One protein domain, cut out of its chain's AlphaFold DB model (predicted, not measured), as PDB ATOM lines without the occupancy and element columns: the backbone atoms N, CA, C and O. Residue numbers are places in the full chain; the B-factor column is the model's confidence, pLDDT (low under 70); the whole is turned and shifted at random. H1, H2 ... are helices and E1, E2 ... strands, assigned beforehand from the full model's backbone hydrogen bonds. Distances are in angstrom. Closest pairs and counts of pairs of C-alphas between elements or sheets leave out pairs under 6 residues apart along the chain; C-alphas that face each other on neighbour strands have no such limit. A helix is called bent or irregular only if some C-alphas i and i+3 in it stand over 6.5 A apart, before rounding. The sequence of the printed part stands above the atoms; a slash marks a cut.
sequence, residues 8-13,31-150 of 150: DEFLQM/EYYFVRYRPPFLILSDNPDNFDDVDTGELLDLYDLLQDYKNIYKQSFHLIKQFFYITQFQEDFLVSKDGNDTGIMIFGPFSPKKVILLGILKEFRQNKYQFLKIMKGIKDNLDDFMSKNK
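Overview. This is residues 8 to 13 and 31 to 150 of the 150 residues of an uncharacterized protein of Pseudocohnilembus persalinus (UniProt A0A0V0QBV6). A seven-stranded sheet, curled like part of a barrel, has one long helix, H4, running along its strands over the outside of the curl; on the opposite face the shorter H3 lies beside the edge strand E3. The small H2 grazes the sheet, and H1 lies off it, beyond a cut. The printed part has 126 residues, in the order H1 E1 E2 H2 H3 E3 E4 E5 E6 E7 H4. The mixed sheet runs E1 E2 E7 E6 E5 E4 E3, with E2 and E7 parallel and the other neighbours antiparallel; the class is mixed, helices and strands. The whole is compact, with a radius of gyration of the C-alphas of 13.8 A and spans of 40 by 31 by 28 A.

Arrangement. H1, residues 8 to 13, is not on the sheet. E1, residues 34 to 38, and E2, residues 41 to 45, form a hairpin, with N 36 and O 43 2.9 A apart. H2, residues 50 to 53, only grazes the sheet. H3, residues 56 to 67, touches E3, residues 76 to 79; their closest C-alphas, of Glu 58 and Leu 79, are 5.5 A apart. H3 is on the sheet at a height of 6.7 A, only just over none of its strands: 2 of its C-alphas fall on E3. It is only just apart from H1, at 8.3 A. E3 begins a meander, each strand the antiparallel neighbour of the one before, which goes on through E4, residues 82 to 90, E5, residues 93 to 97, E6, residues 103 to 107, and E7, residues 116 to 121. E4 bends by 58 degrees at residue 87, and its pairing is staggered: residues 82 to 85 pair with E3, with N 84 and O 77 2.9 A apart, and residues 85 to 90 with E5, with N 90 and O 93 2.8 A apart. Between E5 and E6, N 96 and O 104 are within hydrogen-bond range at 2.9 A, and between E6 and E7, N 107 and O 117 are within hydrogen-bond range at 2.8 A. E7 is parallel to E2, with N 44 and O 118 2.8 A apart. H4, residues 124 to 148, lies over E7 and E6 at a height of 8.4 A, along the strands, at 19 degrees to E7 on the local plane; the closest C-alphas of H4 and E6 are those of Phe 124 and Gly 103, 5.4 A apart. H3 and H4 lie on opposite faces. Every O i to N i+4 pair is within hydrogen-bond range in H1 and H3, and 19 of 21 in H4; H2 is too short for such a pair.

Along the chain. H1 begins at C-alpha 8, (-77.123, 14.401, 81.309). H3 measures 16.9 A, E4 22.8 A and E7 16.2 A from first to last C-alpha. H4 measures 33.7 A and ends at C-alpha 148, (-77.715, 17.274, 108.824); it is irregular, with C-alphas 126 and 129 7.9 A apart, and has a kink of 39 degrees near residue 131.

Size, cuts and confidence. The two C-alphas farthest apart, of Asn 100 and Lys 150, are 41.0 A apart. Residues 14 to 30 are not printed, and C-alphas 13 and 31 are 33.3 A apart across that cut. Of the links that are printed whole, none is long. The mean pLDDT of the printed part is 85.6; residues 8 to 13, 112 to 113 and 149 to 150 are under 70.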
ATOM      1  N   ASP A   8     -76.697  13.042  80.972       54.41
ATOM      2  CA  ASP A   8     -77.123  14.401  81.309       54.41
ATOM      3  C   ASP A   8     -78.561  14.439  81.848       54.41
ATOM      4  O   ASP A   8     -78.840  15.176  82.796       54.41
ATOM      5  N   GLU A   9     -79.467  13.607  81.328       55.16
ATOM      6  CA  GLU A   9     -80.815  13.433  81.890       55.16
ATOM      7  C   GLU A   9     -80.756  12.770  83.272       55.16
ATOM      8  O   GLU A   9     -81.450  13.189  84.201       55.16
ATOM      9  N   PHE A  10     -79.858  11.800  83.454       56.81
ATOM     10  CA  PHE A  10     -79.589  11.199  84.758       56.81
ATOM     11  C   PHE A  10     -79.057  12.222  85.774       56.81
ATOM     12  O   PHE A  10     -79.576  12.325  86.885       56.81
ATOM     13  N   LEU A  11     -78.098  13.067  85.399       53.66
ATOM     14  CA  LEU A  11     -77.573  14.122  86.274       53.66
ATOM     15  C   LEU A  11     -78.616  15.198  86.619       53.66
ATOM     16  O   LEU A  11     -78.583  15.746  87.722       53.66
ATOM     17  N   GLN A  12     -79.567  15.488  85.723       60.12
ATOM     18  CA  GLN A  12     -80.689  16.393  86.012       60.12
ATOM     19  C   GLN A  12     -81.655  15.812  87.057       60.12
ATOM     20  O   GLN A  12     -82.222  16.556  87.861       60.12
ATOM     21  N   MET A  13     -81.814  14.486  87.092       50.06
ATOM     22  CA  MET A  13     -82.619  13.786  88.100       50.06
ATOM     23  C   MET A  13     -81.895  13.653  89.456       50.06
ATOM     24  O   MET A  13     -82.552  13.588  90.502       50.06
ATOM     25  N   GLU A  31     -54.740   5.703 101.855       74.31
ATOM     26  CA  GLU A  31     -53.512   4.923 101.655       74.31
ATOM     27  C   GLU A  31     -53.786   3.538 101.054       74.31
ATOM     28  O   GLU A  31     -52.893   2.934 100.468       74.31
ATOM     29  N   TYR A  32     -55.016   3.037 101.195       79.38
ATOM     30  CA  TYR A  32     -55.393   1.670 100.818       79.38
ATOM     31  C   TYR A  32     -56.484   1.629  99.752       79.38
ATOM     32  O   TYR A  32     -56.640   0.621  99.071       79.38
ATOM     33  N   TYR A  33     -57.262   2.705  99.630       85.25
ATOM     34  CA  TYR A  33     -58.412   2.760  98.750       85.25
ATOM     35  C   TYR A  33     -58.526   4.118  98.076       85.25
ATOM     36  O   TYR A  33     -58.363   5.179  98.680       85.25
ATOM     37  N   PHE A  34     -58.895   4.062  96.812       87.19
ATOM     38  CA  PHE A  34     -59.189   5.200  95.977       87.19
ATOM     39  C   PHE A  34     -60.691   5.455  95.961       87.19
ATOM     40  O   PHE A  34     -61.500   4.538  96.112       87.19
ATOM     41  N   VAL A  35     -61.068   6.714  95.750       85.50
ATOM     42  CA  VAL A  35     -62.464   7.147  95.776       85.50
ATOM     43  C   VAL A  35     -62.775   7.955  94.526       85.50
ATOM     44  O   VAL A  35     -62.044   8.887  94.190       85.50
ATOM     45  N   ARG A  36     -63.902   7.660  93.876       85.69
ATOM     46  CA  ARG A  36     -64.453   8.452  92.771       85.69
ATOM     47  C   ARG A  36     -65.959   8.605  92.966       85.69
ATOM     48  O   ARG A  36     -66.641   7.640  93.284       85.69
ATOM     49  N   TYR A  37     -66.497   9.804  92.779       83.62
ATOM     50  CA  TYR A  37     -67.948  10.003  92.770       83.62
ATOM     51  C   TYR A  37     -68.437  10.102  91.340       83.62
ATOM     52  O   TYR A  37     -67.950  10.924  90.565       83.62
ATOM     53  N   ARG A  38     -69.423   9.274  91.022       82.88
ATOM     54  CA  ARG A  38     -70.213   9.338  89.802       82.88
ATOM     55  C   ARG A  38     -71.671   9.303  90.254       82.88
ATOM     56  O   ARG A  38     -72.150   8.209  90.531       82.88
ATOM     57  N   PRO A  39     -72.337  10.462  90.435       79.56
ATOM     58  CA  PRO A  39     -73.672  10.526  91.031       79.56
ATOM     59  C   PRO A  39     -74.609   9.463  90.444       79.56
ATOM     60  O   PRO A  39     -74.567   9.305  89.228       79.56
ATOM     61  N   PRO A  40     -75.411   8.747  91.263       83.06
ATOM     62  CA  PRO A  40     -75.497   8.820  92.725       83.06
ATOM     63  C   PRO A  40     -74.412   8.013  93.464       83.06
ATOM     64  O   PRO A  40     -74.394   8.004  94.694       83.06
ATOM     65  N   PHE A  41     -73.511   7.336  92.756       88.69
ATOM     66  CA  PHE A  41     -72.543   6.412  93.336       88.69
ATOM     67  C   PHE A  41     -71.303   7.113  93.890       88.69
ATOM     68  O   PHE A  41     -70.561   7.788  93.172       88.69
ATOM     69  N   LEU A  42     -71.026   6.888  95.171       88.94
ATOM     70  CA  LEU A  42     -69.699   7.060  95.742       88.94
ATOM     71  C   LEU A  42     -68.954   5.734  95.624       88.94
ATOM     72  O   LEU A  42     -69.291   4.776  96.311       88.94
ATOM     73  N   ILE A  43     -67.961   5.682  94.743       91.69
ATOM     74  CA  ILE A  43     -67.226   4.467  94.411       91.69
ATOM     75  C   ILE A  43     -65.925   4.422  95.208       91.69
ATOM     76  O   ILE A  43     -65.123   5.351  95.131       91.69
ATOM     77  N   LEU A  44     -65.711   3.332  95.938       92.69
ATOM     78  CA  LEU A  44     -64.482   2.989  96.645       92.69
ATOM     79  C   LEU A  44     -63.826   1.791  95.952       92.69
ATOM     80  O   LEU A  44     -64.502   0.797  95.687       92.69
ATOM     81  N   SER A  45     -62.522   1.848  95.695       93.19
ATOM     82  CA  SER A  45     -61.798   0.697  95.156       93.19
ATOM     83  C   SER A  45     -60.369   0.587  95.665       93.19
ATOM     84  O   SER A  45     -59.726   1.594  95.931       93.19
ATOM     85  N   ASP A  46     -59.873  -0.639  95.800       90.19
ATOM     86  CA  ASP A  46     -58.477  -0.961  96.115       90.19
ATOM     87  C   ASP A  46     -57.532  -0.807  94.910       90.19
ATOM     88  O   ASP A  46     -56.317  -0.734  95.077       90.19
ATOM     89  N   ASN A  47     -58.081  -0.723  93.696       88.50
ATOM     90  CA  ASN A  47     -57.329  -0.581  92.458       88.50
ATOM     91  C   ASN A  47     -57.843   0.625  91.651       88.50
ATOM     92  O   ASN A  47     -59.010   0.622  91.248       88.50
ATOM     93  N   PRO A  48     -57.008   1.642  91.370       84.62
ATOM     94  CA  PRO A  48     -57.455   2.837  90.663       84.62
ATOM     95  C   PRO A  48     -57.836   2.546  89.207       84.62
ATOM     96  O   PRO A  48     -58.729   3.213  88.683       84.62
ATOM     97  N   ASP A  49     -57.244   1.521  88.586       86.81
ATOM     98  CA  ASP A  49     -57.542   1.142  87.199       86.81
ATOM     99  C   ASP A  49     -59.009   0.729  87.025       86.81
ATOM    100  O   ASP A  49     -59.594   0.927  85.963       86.81
ATOM    101  N   ASN A  50     -59.645   0.226  88.093       85.12
ATOM    102  CA  ASN A  50     -61.049  -0.174  88.048       85.12
ATOM    103  C   ASN A  50     -61.945   0.993  87.612       85.12
ATOM    104  O   ASN A  50     -62.961   0.769  86.967       85.12
ATOM    105  N   PHE A  51     -61.593   2.242  87.932       84.94
ATOM    106  CA  PHE A  51     -62.445   3.370  87.571       84.94
ATOM    107  C   PHE A  51     -62.430   3.732  86.089       84.94
ATOM    108  O   PHE A  51     -63.363   4.396  85.640       84.94
ATOM    109  N   ASP A  52     -61.374   3.369  85.367       85.06
ATOM    110  CA  ASP A  52     -61.284   3.612  83.927       85.06
ATOM    111  C   ASP A  52     -62.118   2.583  83.147       85.06
ATOM    112  O   ASP A  52     -62.491   2.815  81.997       85.06
ATOM    113  N   ASP A  53     -62.483   1.484  83.812       86.69
ATOM    114  CA  ASP A  53     -63.365   0.448  83.291       86.69
ATOM    115  C   ASP A  53     -64.837   0.621  83.694       86.69
ATOM    116  O   ASP A  53     -65.684  -0.027  83.086       86.69
ATOM    117  N   VAL A  54     -65.168   1.480  84.672       86.88
ATOM    118  CA  VAL A  54     -66.570   1.759  85.049       86.88
ATOM    119  C   VAL A  54     -67.231   2.645  83.995       86.88
ATOM    120  O   VAL A  54     -67.072   3.876  84.008       86.88
ATOM    121  N   ASP A  55     -68.035   2.030  83.132       88.00
ATOM    122  CA  ASP A  55     -68.822   2.767  82.153       88.00
ATOM    123  C   ASP A  55     -70.082   3.390  82.775       88.00
ATOM    124  O   ASP A  55     -70.620   2.961  83.794       88.00
ATOM    125  N   THR A  56     -70.545   4.469  82.156       84.50
ATOM    126  CA  THR A  56     -71.770   5.153  82.552       84.50
ATOM    127  C   THR A  56     -73.003   4.283  82.336       84.50
ATOM    128  O   THR A  56     -73.864   4.280  83.210       84.50
ATOM    129  N   GLY A  57     -73.078   3.537  81.227       86.12
ATOM    130  CA  GLY A  57     -74.197   2.629  80.959       86.12
ATOM    131  C   GLY A  57     -74.327   1.559  82.043       86.12
ATOM    132  O   GLY A  57     -75.399   1.386  82.609       86.12
ATOM    133  N   GLU A  58     -73.205   0.957  82.451       91.81
ATOM    134  CA  GLU A  58     -73.168  -0.027  83.543       91.81
ATOM    135  C   GLU A  58     -73.693   0.541  84.876       91.81
ATOM    136  O   GLU A  58     -74.377  -0.152  85.628       91.81
ATOM    137  N   LEU A  59     -73.398   1.812  85.186       90.12
ATOM    138  CA  LEU A  59     -73.917   2.464  86.394       90.12
ATOM    139  C   LEU A  59     -75.422   2.745  86.315       90.12
ATOM    140  O   LEU A  59     -76.088   2.690  87.349       90.12
ATOM    141  N   LEU A  60     -75.950   3.051  85.127       86.25
ATOM    142  CA  LEU A  60     -77.388   3.233  84.909       86.25
ATOM    143  C   LEU A  60     -78.126   1.902  85.059       86.25
ATOM    144  O   LEU A  60     -79.050   1.814  85.864       86.25
ATOM    145  N   ASP A  61     -77.639   0.852  84.397       89.00
ATOM    146  CA  ASP A  61     -78.196  -0.499  84.502       89.00
ATOM    147  C   ASP A  61     -78.180  -0.994  85.954       89.00
ATOM    148  O   ASP A  61     -79.160  -1.548  86.460       89.00
ATOM    149  N   LEU A  62     -77.072  -0.754  86.667       91.88
ATOM    150  CA  LEU A  62     -76.962  -1.071  88.085       91.88
ATOM    151  C   LEU A  62     -77.943  -0.254  88.933       91.88
ATOM    152  O   LEU A  62     -78.498  -0.774  89.900       91.88
ATOM    153  N   TYR A  63     -78.157   1.020  88.614       88.19
ATOM    154  CA  TYR A  63     -79.113   1.843  89.345       88.19
ATOM    155  C   TYR A  63     -80.544   1.327  89.177       88.19
ATOM    156  O   TYR A  63     -81.238   1.137  90.179       88.19
ATOM    157  N   ASP A  64     -80.952   1.035  87.944       86.56
ATOM    158  CA  ASP A  64     -82.275   0.497  87.622       86.56
ATOM    159  C   ASP A  64     -82.499  -0.865  88.282       86.56
ATOM    160  O   ASP A  64     -83.544  -1.103  88.896       86.56
ATOM    161  N   LEU A  65     -81.474  -1.721  88.273       89.81
ATOM    162  CA  LEU A  65     -81.464  -2.974  89.020       89.81
ATOM    163  C   LEU A  65     -81.750  -2.754  90.512       89.81
ATOM    164  O   LEU A  65     -82.581  -3.453  91.092       89.81
ATOM    165  N   LEU A  66     -81.063  -1.793  91.138       88.44
ATOM    166  CA  LEU A  66     -81.217  -1.480  92.562       88.44
ATOM    167  C   LEU A  66     -82.610  -0.920  92.901       88.44
ATOM    168  O   LEU A  66     -83.024  -1.013  94.057       88.44
ATOM    169  N   GLN A  67     -83.349  -0.382  91.923       84.31
ATOM    170  CA  GLN A  67     -84.745   0.031  92.111       84.31
ATOM    171  C   GLN A  67     -85.726  -1.162  92.119       84.31
ATOM    172  O   GLN A  67     -86.778  -1.077  92.760       84.31
ATOM    173  N   ASP A  68     -85.405  -2.296  91.478       83.38
ATOM    174  CA  ASP A  68     -86.260  -3.500  91.464       83.38
ATOM    175  C   ASP A  68     -85.980  -4.449  92.646       83.38
ATOM    176  O   ASP A  68     -85.537  -5.598  92.509       83.38
ATOM    177  N   TYR A  69     -86.325  -3.977  93.846       71.94
ATOM    178  CA  TYR A  69     -86.138  -4.702  95.110       71.94
ATOM    179  C   TYR A  69     -86.748  -6.116  95.128       71.94
ATOM    180  O   TYR A  69     -86.310  -6.983  95.887       71.94
ATOM    181  N   LYS A  70     -87.787  -6.361  94.319       75.06
ATOM    182  CA  LYS A  70     -88.554  -7.615  94.344       75.06
ATOM    183  C   LYS A  70     -87.848  -8.752  93.616       75.06
ATOM    184  O   LYS A  70     -88.051  -9.907  93.990       75.06
ATOM    185  N   ASN A  71     -87.027  -8.449  92.610       78.19
ATOM    186  CA  ASN A  71     -86.431  -9.472  91.745       78.19
ATOM    187  C   ASN A  71     -84.905  -9.512  91.772       78.19
ATOM    188  O   ASN A  71     -84.320 -10.453  91.239       78.19
ATOM    189  N   ILE A  72     -84.258  -8.532  92.392       81.81
ATOM    190  CA  ILE A  72     -82.804  -8.350  92.368       81.81
ATOM    191  C   ILE A  72     -81.987  -9.587  92.780       81.81
ATOM    192  O   ILE A  72     -80.947  -9.856  92.197       81.81
ATOM    193  N   TYR A  73     -82.475 -10.429  93.697       71.56
ATOM    194  CA  TYR A  73     -81.753 -11.630  94.151       71.56
ATOM    195  C   TYR A  73     -81.517 -12.700  93.063       71.56
ATOM    196  O   TYR A  73     -80.715 -13.606  93.279       71.56
ATOM    197  N   LYS A  74     -82.208 -12.628  91.915       72.00
ATOM    198  CA  LYS A  74     -82.017 -13.542  90.770       72.00
ATOM    199  C   LYS A  74     -81.196 -12.934  89.636       72.00
ATOM    200  O   LYS A  74     -81.066 -13.563  88.589       72.00
ATOM    201  N   GLN A  75     -80.701 -11.717  89.814       85.06
ATOM    202  CA  GLN A  75     -80.124 -10.950  88.724       85.06
ATOM    203  C   GLN A  75     -78.596 -10.986  88.750       85.06
ATOM    204  O   GLN A  75     -77.945 -11.278  89.760       85.06
ATOM    205  N   SER A  76     -78.036 -10.698  87.588       92.12
ATOM    206  CA  SER A  76     -76.630 -10.391  87.379       92.12
ATOM    207  C   SER A  76     -76.541  -9.014  86.752       92.12
ATOM    208  O   SER A  76     -77.486  -8.581  86.095       92.12
ATOM    209  N   PHE A  77     -75.401  -8.358  86.902       93.75
ATOM    210  CA  PHE A  77     -75.159  -7.071  86.265       93.75
ATOM    211  C   PHE A  77     -73.739  -6.987  85.734       93.75
ATOM    212  O   PHE A  77     -72.868  -7.767  86.132       93.75
ATOM    213  N   HIS A  78     -73.532  -6.036  84.833       93.88
ATOM    214  CA  HIS A  78     -72.215  -5.674  84.347       93.88
ATOM    215  C   HIS A  78     -71.670  -4.499  85.139       93.88
ATOM    216  O   HIS A  78     -72.387  -3.540  85.410       93.88
ATOM    217  N   LEU A  79     -70.401  -4.588  85.508       93.44
ATOM    218  CA  LEU A  79     -69.627  -3.454  85.984       93.44
ATOM    219  C   LEU A  79     -68.156  -3.720  85.684       93.44
ATOM    220  O   LEU A  79     -67.743  -4.878  85.706       93.44
ATOM    221  N   ILE A  80     -67.358  -2.680  85.432       92.06
ATOM    222  CA  ILE A  80     -65.921  -2.803  85.132       92.06
ATOM    223  C   ILE A  80     -65.638  -3.810  84.008       92.06
ATOM    224  O   ILE A  80     -64.672  -4.573  84.074       92.06
ATOM    225  N   LYS A  81     -66.515  -3.848  82.990       90.00
ATOM    226  CA  LYS A  81     -66.459  -4.779  81.848       90.00
ATOM    227  C   LYS A  81     -66.550  -6.257  82.245       90.00
ATOM    228  O   LYS A  81     -66.121  -7.136  81.493       90.00
ATOM    229  N   GLN A  82     -67.105  -6.555  83.418       93.00
ATOM    230  CA  GLN A  82     -67.225  -7.907  83.962       93.00
ATOM    231  C   GLN A  82     -68.647  -8.204  84.435       93.00
ATOM    232  O   GLN A  82     -69.384  -7.318  84.858       93.00
ATOM    233  N   PHE A  83     -69.021  -9.482  84.378       94.25
ATOM    234  CA  PHE A  83     -70.290  -9.972  84.909       94.25
ATOM    235  C   PHE A  83     -70.178 -10.291  86.397       94.25
ATOM    236  O   PHE A  83     -69.317 -11.070  86.815       94.25
ATOM    237  N   PHE A  84     -71.128  -9.778  87.173       96.19
ATOM    238  CA  PHE A  84     -71.248 -10.035  88.599       96.19
ATOM    239  C   PHE A  84     -72.548 -10.760  88.927       96.19
ATOM    240  O   PHE A  84     -73.634 -10.359  88.506       96.19
ATOM    241  N   TYR A  85     -72.437 -11.807  89.744       94.69
ATOM    242  CA  TYR A  85     -73.584 -12.541  90.274       94.69
ATOM    243  C   TYR A  85     -73.873 -12.104  91.700       94.69
ATOM    244  O   TYR A  85     -72.978 -12.105  92.552       94.69
ATOM    245  N   ILE A  86     -75.129 -11.764  91.977       94.31
ATOM    246  CA  ILE A  86     -75.567 -11.379  93.316       94.31
ATOM    247  C   ILE A  86     -75.549 -12.616  94.220       94.31
ATOM    248  O   ILE A  86     -76.115 -13.659  93.905       94.31
ATOM    249  N   THR A  87     -74.862 -12.503  95.353       92.62
ATOM    250  CA  THR A  87     -74.668 -13.597  96.322       92.62
ATOM    251  C   THR A  87     -75.325 -13.339  97.666       92.62
ATOM    252  O   THR A  87     -75.614 -14.281  98.400       92.62
ATOM    253  N   GLN A  88     -75.561 -12.072  97.995       92.50
ATOM    254  CA  GLN A  88     -76.273 -11.664  99.193       92.50
ATOM    255  C   GLN A  88     -77.035 -10.381  98.897       92.50
ATOM    256  O   GLN A  88     -76.507  -9.475  98.254       92.50
ATOM    257  N   PHE A  89     -78.258 -10.307  99.405       90.94
ATOM    258  CA  PHE A  89     -79.078  -9.115  99.317       90.94
ATOM    259  C   PHE A  89     -79.943  -8.961 100.570       90.94
ATOM    260  O   PHE A  89     -80.591  -9.914 101.004       90.94
ATOM    261  N   GLN A  90     -79.904  -7.774 101.163       87.88
ATOM    262  CA  GLN A  90     -80.682  -7.323 102.319       87.88
ATOM    263  C   GLN A  90     -81.101  -5.867 102.062       87.88
ATOM    264  O   GLN A  90     -80.504  -5.224 101.211       87.88
ATOM    265  N   GLU A  91     -82.116  -5.355 102.759       82.12
ATOM    266  CA  GLU A  91     -82.850  -4.093 102.489       82.12
ATOM    267  C   GLU A  91     -82.059  -2.836 102.056       82.12
ATOM    268  O   GLU A  91     -82.622  -1.997 101.371       82.12
ATOM    269  N   ASP A  92     -80.774  -2.707 102.371       88.00
ATOM    270  CA  ASP A  92     -79.922  -1.641 101.820       88.00
ATOM    271  C   ASP A  92     -78.490  -2.134 101.581       88.00
ATOM    272  O   ASP A  92     -77.521  -1.380 101.667       88.00
ATOM    273  N   PHE A  93     -78.326  -3.435 101.353       93.38
ATOM    274  CA  PHE A  93     -77.022  -4.061 101.235       93.38
ATOM    275  C   PHE A  93     -77.016  -5.175 100.196       93.38
ATOM    276  O   PHE A  93     -77.781  -6.137 100.282       93.38
ATOM    277  N   LEU A  94     -76.091  -5.076  99.249       94.69
ATOM    278  CA  LEU A  94     -75.881  -6.064  98.202       94.69
ATOM    279  C   LEU A  94     -74.421  -6.512  98.189       94.69
ATOM    280  O   LEU A  94     -73.509  -5.696  98.318       94.69
ATOM    281  N   VAL A  95     -74.203  -7.810  97.982       95.44
ATOM    282  CA  VAL A  95     -72.885  -8.376  97.683       95.44
ATOM    283  C   VAL A  95     -72.960  -9.186  96.405       95.44
ATOM    284  O   VAL A  95     -73.768 -10.114  96.300       95.44
ATOM    285  N   SER A  96     -72.063  -8.908  95.472       96.00
ATOM    286  CA  SER A  96     -71.867  -9.715  94.273       96.00
ATOM    287  C   SER A  96     -70.397 -10.078  94.082       96.00
ATOM    288  O   SER A  96     -69.503  -9.518  94.719       96.00
ATOM    289  N   LYS A  97     -70.152 -11.076  93.237       95.12
ATOM    290  CA  LYS A  97     -68.808 -11.547  92.895       95.12
ATOM    291  C   LYS A  97     -68.720 -11.904  91.422       95.12
ATOM    292  O   LYS A  97     -69.713 -12.349  90.837       95.12
ATOM    293  N   ASP A  98     -67.529 -11.751  90.872       92.69
ATOM    294  CA  ASP A  98     -67.164 -12.344  89.598       92.69
ATOM    295  C   ASP A  98     -66.663 -13.795  89.811       92.69
ATOM    296  O   ASP A  98     -66.629 -14.332  90.929       92.69
ATOM    297  N   GLY A  99     -66.284 -14.467  88.724       86.50
ATOM    298  CA  GLY A  99     -65.630 -15.779  88.781       86.50
ATOM    299  C   GLY A  99     -64.139 -15.738  89.156       86.50
ATOM    300  O   GLY A  99     -63.567 -16.795  89.422       86.50
ATOM    301  N   ASN A 100     -63.529 -14.550  89.201       88.38
ATOM    302  CA  ASN A 100     -62.083 -14.302  89.260       88.38
ATOM    303  C   ASN A 100     -61.604 -13.699  90.598       88.38
ATOM    304  O   ASN A 100     -60.454 -13.282  90.703       88.38
ATOM    305  N   ASP A 101     -62.453 -13.720  91.630       90.19
ATOM    306  CA  ASP A 101     -62.193 -13.211  92.987       90.19
ATOM    307  C   ASP A 101     -62.214 -11.679  93.140       90.19
ATOM    308  O   ASP A 101     -61.733 -11.148  94.139       90.19
ATOM    309  N   THR A 102     -62.844 -10.968  92.206       94.38
ATOM    310  CA  THR A 102     -63.327  -9.600  92.420       94.38
ATOM    311  C   THR A 102     -64.730  -9.652  93.009       94.38
ATOM    312  O   THR A 102     -65.576 -10.464  92.619       94.38
ATOM    313  N   GLY A 103     -65.029  -8.761  93.945       95.81
ATOM    314  CA  GLY A 103     -66.384  -8.613  94.451       95.81
ATOM    315  C   GLY A 103     -66.801  -7.167  94.582       95.81
ATOM    316  O   GLY A 103     -65.978  -6.259  94.704       95.81
ATOM    317  N   ILE A 104     -68.115  -6.986  94.558       96.31
ATOM    318  CA  ILE A 104     -68.764  -5.699  94.734       96.31
ATOM    319  C   ILE A 104     -69.601  -5.754  96.004       96.31
ATOM    320  O   ILE A 104     -70.326  -6.718  96.257       96.31
ATOM    321  N   MET A 105     -69.501  -4.702  96.807       96.81
ATOM    322  CA  MET A 105     -70.385  -4.449  97.939       96.81
ATOM    323  C   MET A 105     -71.102  -3.129  97.716       96.81
ATOM    324  O   MET A 105     -70.457  -2.130  97.414       96.81
ATOM    325  N   ILE A 106     -72.415  -3.103  97.896       95.62
ATOM    326  CA  ILE A 106     -73.217  -1.895  97.699       95.62
ATOM    327  C   ILE A 106     -74.010  -1.628  98.964       95.62
ATOM    328  O   ILE A 106     -74.714  -2.517  99.439       95.62
ATOM    329  N   PHE A 107     -73.907  -0.412  99.488       93.94
ATOM    330  CA  PHE A 107     -74.769   0.098 100.547       93.94
ATOM    331  C   PHE A 107     -75.707   1.164  99.982       93.94
ATOM    332  O   PHE A 107     -75.256   2.091  99.305       93.94
ATOM    333  N   GLY A 108     -77.002   1.017 100.271       87.94
ATOM    334  CA  GLY A 108     -78.072   1.949  99.913       87.94
ATOM    335  C   GLY A 108     -77.992   3.271 100.683       87.94
ATOM    336  O   GLY A 108     -76.915   3.618 101.141       87.94
ATOM    337  N   PRO A 109     -79.080   4.038 100.850       81.88
ATOM    338  CA  PRO A 109     -80.432   3.679 100.454       81.88
ATOM    339  C   PRO A 109     -80.597   3.666  98.934       81.88
ATOM    340  O   PRO A 109     -80.197   4.614  98.257       81.88
ATOM    341  N   PHE A 110     -81.227   2.620  98.396       82.19
ATOM    342  CA  PHE A 110     -81.489   2.481  96.953       82.19
ATOM    343  C   PHE A 110     -82.705   3.310  96.518       82.19
ATOM    344  O   PHE A 110     -83.606   2.824  95.848       82.19
ATOM    345  N   SER A 111     -82.747   4.578  96.928       72.38
ATOM    346  CA  SER A 111     -83.856   5.499  96.664       72.38
ATOM    347  C   SER A 111     -83.390   6.733  95.884       72.38
ATOM    348  O   SER A 111     -82.207   7.092  95.951       72.38
ATOM    349  N   PRO A 112     -84.294   7.417  95.158       67.56
ATOM    350  CA  PRO A 112     -83.940   8.608  94.405       67.56
ATOM    351  C   PRO A 112     -83.280   9.694  95.266       67.56
ATOM    352  O   PRO A 112     -83.659   9.910  96.419       67.56
ATOM    353  N   LYS A 113     -82.326  10.437  94.686       66.38
ATOM    354  CA  LYS A 113     -81.625  11.577  95.311       66.38
ATOM    355  C   LYS A 113     -80.793  11.231  96.557       66.38
ATOM    356  O   LYS A 113     -80.487  12.114  97.361       66.38
ATOM    357  N   LYS A 114     -80.420   9.961  96.737       76.88
ATOM    358  CA  LYS A 114     -79.509   9.512  97.797       76.88
ATOM    359  C   LYS A 114     -78.193   9.022  97.217       76.88
ATOM    360  O   LYS A 114     -78.147   8.571  96.080       76.88
ATOM    361  N   VAL A 115     -77.124   9.146  98.002       82.56
ATOM    362  CA  VAL A 115     -75.816   8.595  97.638       82.56
ATOM    363  C   VAL A 115     -75.825   7.103  97.901       82.56
ATOM    364  O   VAL A 115     -76.203   6.680  98.992       82.56
ATOM    365  N   ILE A 116     -75.372   6.336  96.916       89.56
ATOM    366  CA  ILE A 116     -75.170   4.894  97.022       89.56
ATOM    367  C   ILE A 116     -73.672   4.657  97.169       89.56
ATOM    368  O   ILE A 116     -72.882   5.123  96.348       89.56
ATOM    369  N   LEU A 117     -73.261   3.953  98.218       92.31
ATOM    370  CA  LEU A 117     -71.856   3.620  98.423       92.31
ATOM    371  C   LEU A 117     -71.555   2.293  97.718       92.31
ATOM    372  O   LEU A 117     -72.046   1.242  98.124       92.31
ATOM    373  N   LEU A 118     -70.738   2.352  96.671       95.06
ATOM    374  CA  LEU A 118     -70.331   1.224  95.843       95.06
ATOM    375  C   LEU A 118     -68.864   0.887  96.131       95.06
ATOM    376  O   LEU A 118     -68.001   1.746  96.018       95.06
ATOM    377  N   GLY A 119     -68.561  -0.354  96.488       95.19
ATOM    378  CA  GLY A 119     -67.207  -0.818  96.772       95.19
ATOM    379  C   GLY A 119     -66.790  -1.909  95.800       95.19
ATOM    380  O   GLY A 119     -67.529  -2.876  95.653       95.19
ATOM    381  N   ILE A 120     -65.617  -1.775  95.183       95.44
ATOM    382  CA  ILE A 120     -65.026  -2.743  94.248       95.44
ATOM    383  C   ILE A 120     -63.703  -3.234  94.839       95.44
ATOM    384  O   ILE A 120     -62.811  -2.422  95.090       95.44
ATOM    385  N   LEU A 121     -63.581  -4.542  95.059       94.44
ATOM    386  CA  LEU A 121     -62.465  -5.144  95.791       94.44
ATOM    387  C   LEU A 121     -61.911  -6.365  95.046       94.44
ATOM    388  O   LEU A 121     -62.674  -7.292  94.758       94.44
ATOM    389  N   LYS A 122     -60.597  -6.397  94.797       91.81
ATOM    390  CA  LYS A 122     -59.868  -7.602  94.369       91.81
ATOM    391  C   LYS A 122     -59.517  -8.481  95.572       91.81
ATOM    392  O   LYS A 122     -59.555  -8.045  96.721       91.81
ATOM    393  N   GLU A 123     -59.189  -9.749  95.318       92.31
ATOM    394  CA  GLU A 123     -58.896 -10.735  96.376       92.31
ATOM    395  C   GLU A 123     -60.042 -10.833  97.404       92.31
ATOM    396  O   GLU A 123     -59.858 -10.903  98.627       92.31
ATOM    397  N   PHE A 124     -61.271 -10.784  96.892       93.38
ATOM    398  CA  PHE A 124     -62.481 -10.583  97.668       93.38
ATOM    399  C   PHE A 124     -62.633 -11.615  98.785       93.38
ATOM    400  O   PHE A 124     -62.995 -11.267  99.910       93.38
ATOM    401  N   ARG A 125     -62.321 -12.893  98.533       91.12
ATOM    402  CA  ARG A 125     -62.398 -13.947  99.562       91.12
ATOM    403  C   ARG A 125     -61.564 -13.642 100.800       91.12
ATOM    404  O   ARG A 125     -62.013 -13.964 101.902       91.12
ATOM    405  N   GLN A 126     -60.386 -13.051 100.618       93.56
ATOM    406  CA  GLN A 126     -59.447 -12.762 101.699       93.56
ATOM    407  C   GLN A 126     -59.848 -11.479 102.431       93.56
ATOM    408  O   GLN A 126     -59.941 -11.460 103.659       93.56
ATOM    409  N   ASN A 127     -60.182 -10.434 101.671       92.81
ATOM    410  CA  ASN A 127     -60.280  -9.076 102.202       92.81
ATOM    411  C   ASN A 127     -61.716  -8.619 102.518       92.81
ATOM    412  O   ASN A 127     -61.903  -7.606 103.202       92.81
ATOM    413  N   LYS A 128     -62.755  -9.371 102.109       93.12
ATOM    414  CA  LYS A 128     -64.167  -8.944 102.218       93.12
ATOM    415  C   LYS A 128     -64.589  -8.465 103.606       93.12
ATOM    416  O   LYS A 128     -65.333  -7.499 103.711       93.12
ATOM    417  N   TYR A 129     -64.156  -9.114 104.688       93.44
ATOM    418  CA  TYR A 129     -64.627  -8.761 106.034       93.44
ATOM    419  C   TYR A 129     -64.037  -7.443 106.531       93.44
ATOM    420  O   TYR A 129     -64.724  -6.674 107.202       93.44
ATOM    421  N   GLN A 130     -62.769  -7.184 106.213       91.12
ATOM    422  CA  GLN A 130     -62.131  -5.912 106.531       91.12
ATOM    423  C   GLN A 130     -62.738  -4.797 105.684       91.12
ATOM    424  O   GLN A 130     -63.122  -3.760 106.227       91.12
ATOM    425  N   PHE A 131     -62.915  -5.046 104.387       91.38
ATOM    426  CA  PHE A 131     -63.528  -4.090 103.475       91.38
ATOM    427  C   PHE A 131     -64.968  -3.742 103.869       91.38
ATOM    428  O   PHE A 131     -65.332  -2.570 103.910       91.38
ATOM    429  N   LEU A 132     -65.765  -4.733 104.283       92.06
ATOM    430  CA  LEU A 132     -67.127  -4.520 104.775       92.06
ATOM    431  C   LEU A 132     -67.173  -3.571 105.980       92.06
ATOM    432  O   LEU A 132     -68.031  -2.693 106.039       92.06
ATOM    433  N   LYS A 133     -66.252  -3.727 106.944       90.44
ATOM    434  CA  LYS A 133     -66.165  -2.833 108.112       90.44
ATOM    435  C   LYS A 133     -65.859  -1.395 107.695       90.44
ATOM    436  O   LYS A 133     -66.451  -0.470 108.242       90.44
ATOM    437  N   ILE A 134     -64.960  -1.226 106.726       88.94
ATOM    438  CA  ILE A 134     -64.583   0.084 106.183       88.94
ATOM    439  C   ILE A 134     -65.778   0.733 105.481       88.94
ATOM    440  O   ILE A 134     -66.165   1.846 105.833       88.94
ATOM    441  N   MET A 135     -66.397   0.014 104.543       91.19
ATOM    442  CA  MET A 135     -67.578   0.464 103.804       91.19
ATOM    443  C   MET A 135     -68.713   0.868 104.751       91.19
ATOM    444  O   MET A 135     -69.299   1.934 104.589       91.19
ATOM    445  N   LYS A 136     -68.970   0.074 105.799       91.19
ATOM    446  CA  LYS A 136     -69.973   0.406 106.817       91.19
ATOM    447  C   LYS A 136     -69.647   1.708 107.558       91.19
ATOM    448  O   LYS A 136     -70.523   2.548 107.701       91.19
ATOM    449  N   GLY A 137     -68.395   1.917 107.971       87.25
ATOM    450  CA  GLY A 137     -67.996   3.166 108.630       87.25
ATOM    451  C   GLY A 137     -68.163   4.401 107.734       87.25
ATOM    452  O   GLY A 137     -68.588   5.455 108.201       87.25
ATOM    453  N   ILE A 138     -67.882   4.271 106.432       87.44
ATOM    454  CA  ILE A 138     -68.135   5.345 105.457       87.44
ATOM    455  C   ILE A 138     -69.638   5.595 105.320       87.44
ATOM    456  O   ILE A 138     -70.065   6.749 105.307       87.44
ATOM    457  N   LYS A 139     -70.442   4.530 105.242       87.94
ATOM    458  CA  LYS A 139     -71.901   4.625 105.162       87.94
ATOM    459  C   LYS A 139     -72.490   5.368 106.363       87.94
ATOM    460  O   LYS A 139     -73.272   6.291 106.162       87.94
ATOM    461  N   ASP A 140     -72.067   5.033 107.578       86.44
ATOM    462  CA  ASP A 140     -72.543   5.698 108.796       86.44
ATOM    463  C   ASP A 140     -72.218   7.211 108.777       86.44
ATOM    464  O   ASP A 140     -73.070   8.043 109.096       86.44
ATOM    465  N   ASN A 141     -71.019   7.595 108.314       82.19
ATOM    466  CA  ASN A 141     -70.637   9.006 108.144       82.19
ATOM    467  C   ASN A 141     -71.457   9.721 107.057       82.19
ATOM    468  O   ASN A 141     -71.806  10.895 107.212       82.19
ATOM    469  N   LEU A 142     -71.750   9.036 105.945       81.56
ATOM    470  CA  LEU A 142     -72.600   9.570 104.881       81.56
ATOM    471  C   LEU A 142     -74.024   9.812 105.382       81.56
ATOM    472  O   LEU A 142     -74.589  10.868 105.103       81.56
ATOM    473  N   ASP A 143     -74.593   8.876 106.139       82.50
ATOM    474  CA  ASP A 143     -75.932   9.021 106.709       82.50
ATOM    475  C   ASP A 143     -76.017  10.211 107.665       82.50
ATOM    476  O   ASP A 143     -76.938  11.026 107.552       82.50
ATOM    477  N   ASP A 144     -75.038  10.356 108.564       81.44
ATOM    478  CA  ASP A 144     -74.956  11.495 109.481       81.44
ATOM    479  C   ASP A 144     -74.896  12.823 108.708       81.44
ATOM    480  O   ASP A 144     -75.695  13.731 108.959       81.44
ATOM    481  N   PHE A 145     -74.038  12.917 107.688       78.06
ATOM    482  CA  PHE A 145     -73.945  14.106 106.841       78.06
ATOM    483  C   PHE A 145     -75.249  14.411 106.091       78.06
ATOM    484  O   PHE A 145     -75.704  15.559 106.080       78.06
ATOM    485  N   MET A 146     -75.874  13.402 105.484       75.00
ATOM    486  CA  MET A 146     -77.127  13.559 104.740       75.00
ATOM    487  C   MET A 146     -78.304  13.914 105.652       75.00
ATOM    488  O   MET A 146     -79.244  14.570 105.209       75.00
ATOM    489  N   SER A 147     -78.272  13.500 106.921       77.69
ATOM    490  CA  SER A 147     -79.292  13.859 107.908       77.69
ATOM    491  C   SER A 147     -79.211  15.330 108.334       77.69
ATOM    492  O   SER A 147     -80.250  15.960 108.531       77.69
ATOM    493  N   LYS A 148     -77.993  15.886 108.416       73.50
ATOM    494  CA  LYS A 148     -77.715  17.274 108.824       73.50
ATOM    495  C   LYS A 148     -77.966  18.304 107.723       73.50
ATOM    496  O   LYS A 148     -78.186  19.467 108.035       73.50
ATOM    497  N   ASN A 149     -77.930  17.886 106.457       63.84
ATOM    498  CA  ASN A 149     -78.103  18.752 105.283       63.84
ATOM    499  C   ASN A 149     -79.478  18.588 104.599       63.84
ATOM    500  O   ASN A 149     -79.580  18.798 103.389       63.84
ATOM    501  N   LYS A 150     -80.506  18.159 105.346       56.47
ATOM    502  CA  LYS A 150     -81.890  18.044 104.854       56.47
ATOM    503  C   LYS A 150     -82.529  19.397 104.558       56.47
ATOM    504  O   LYS A 150     -82.339  20.325 105.371       56.47
TER     505      LYS A 150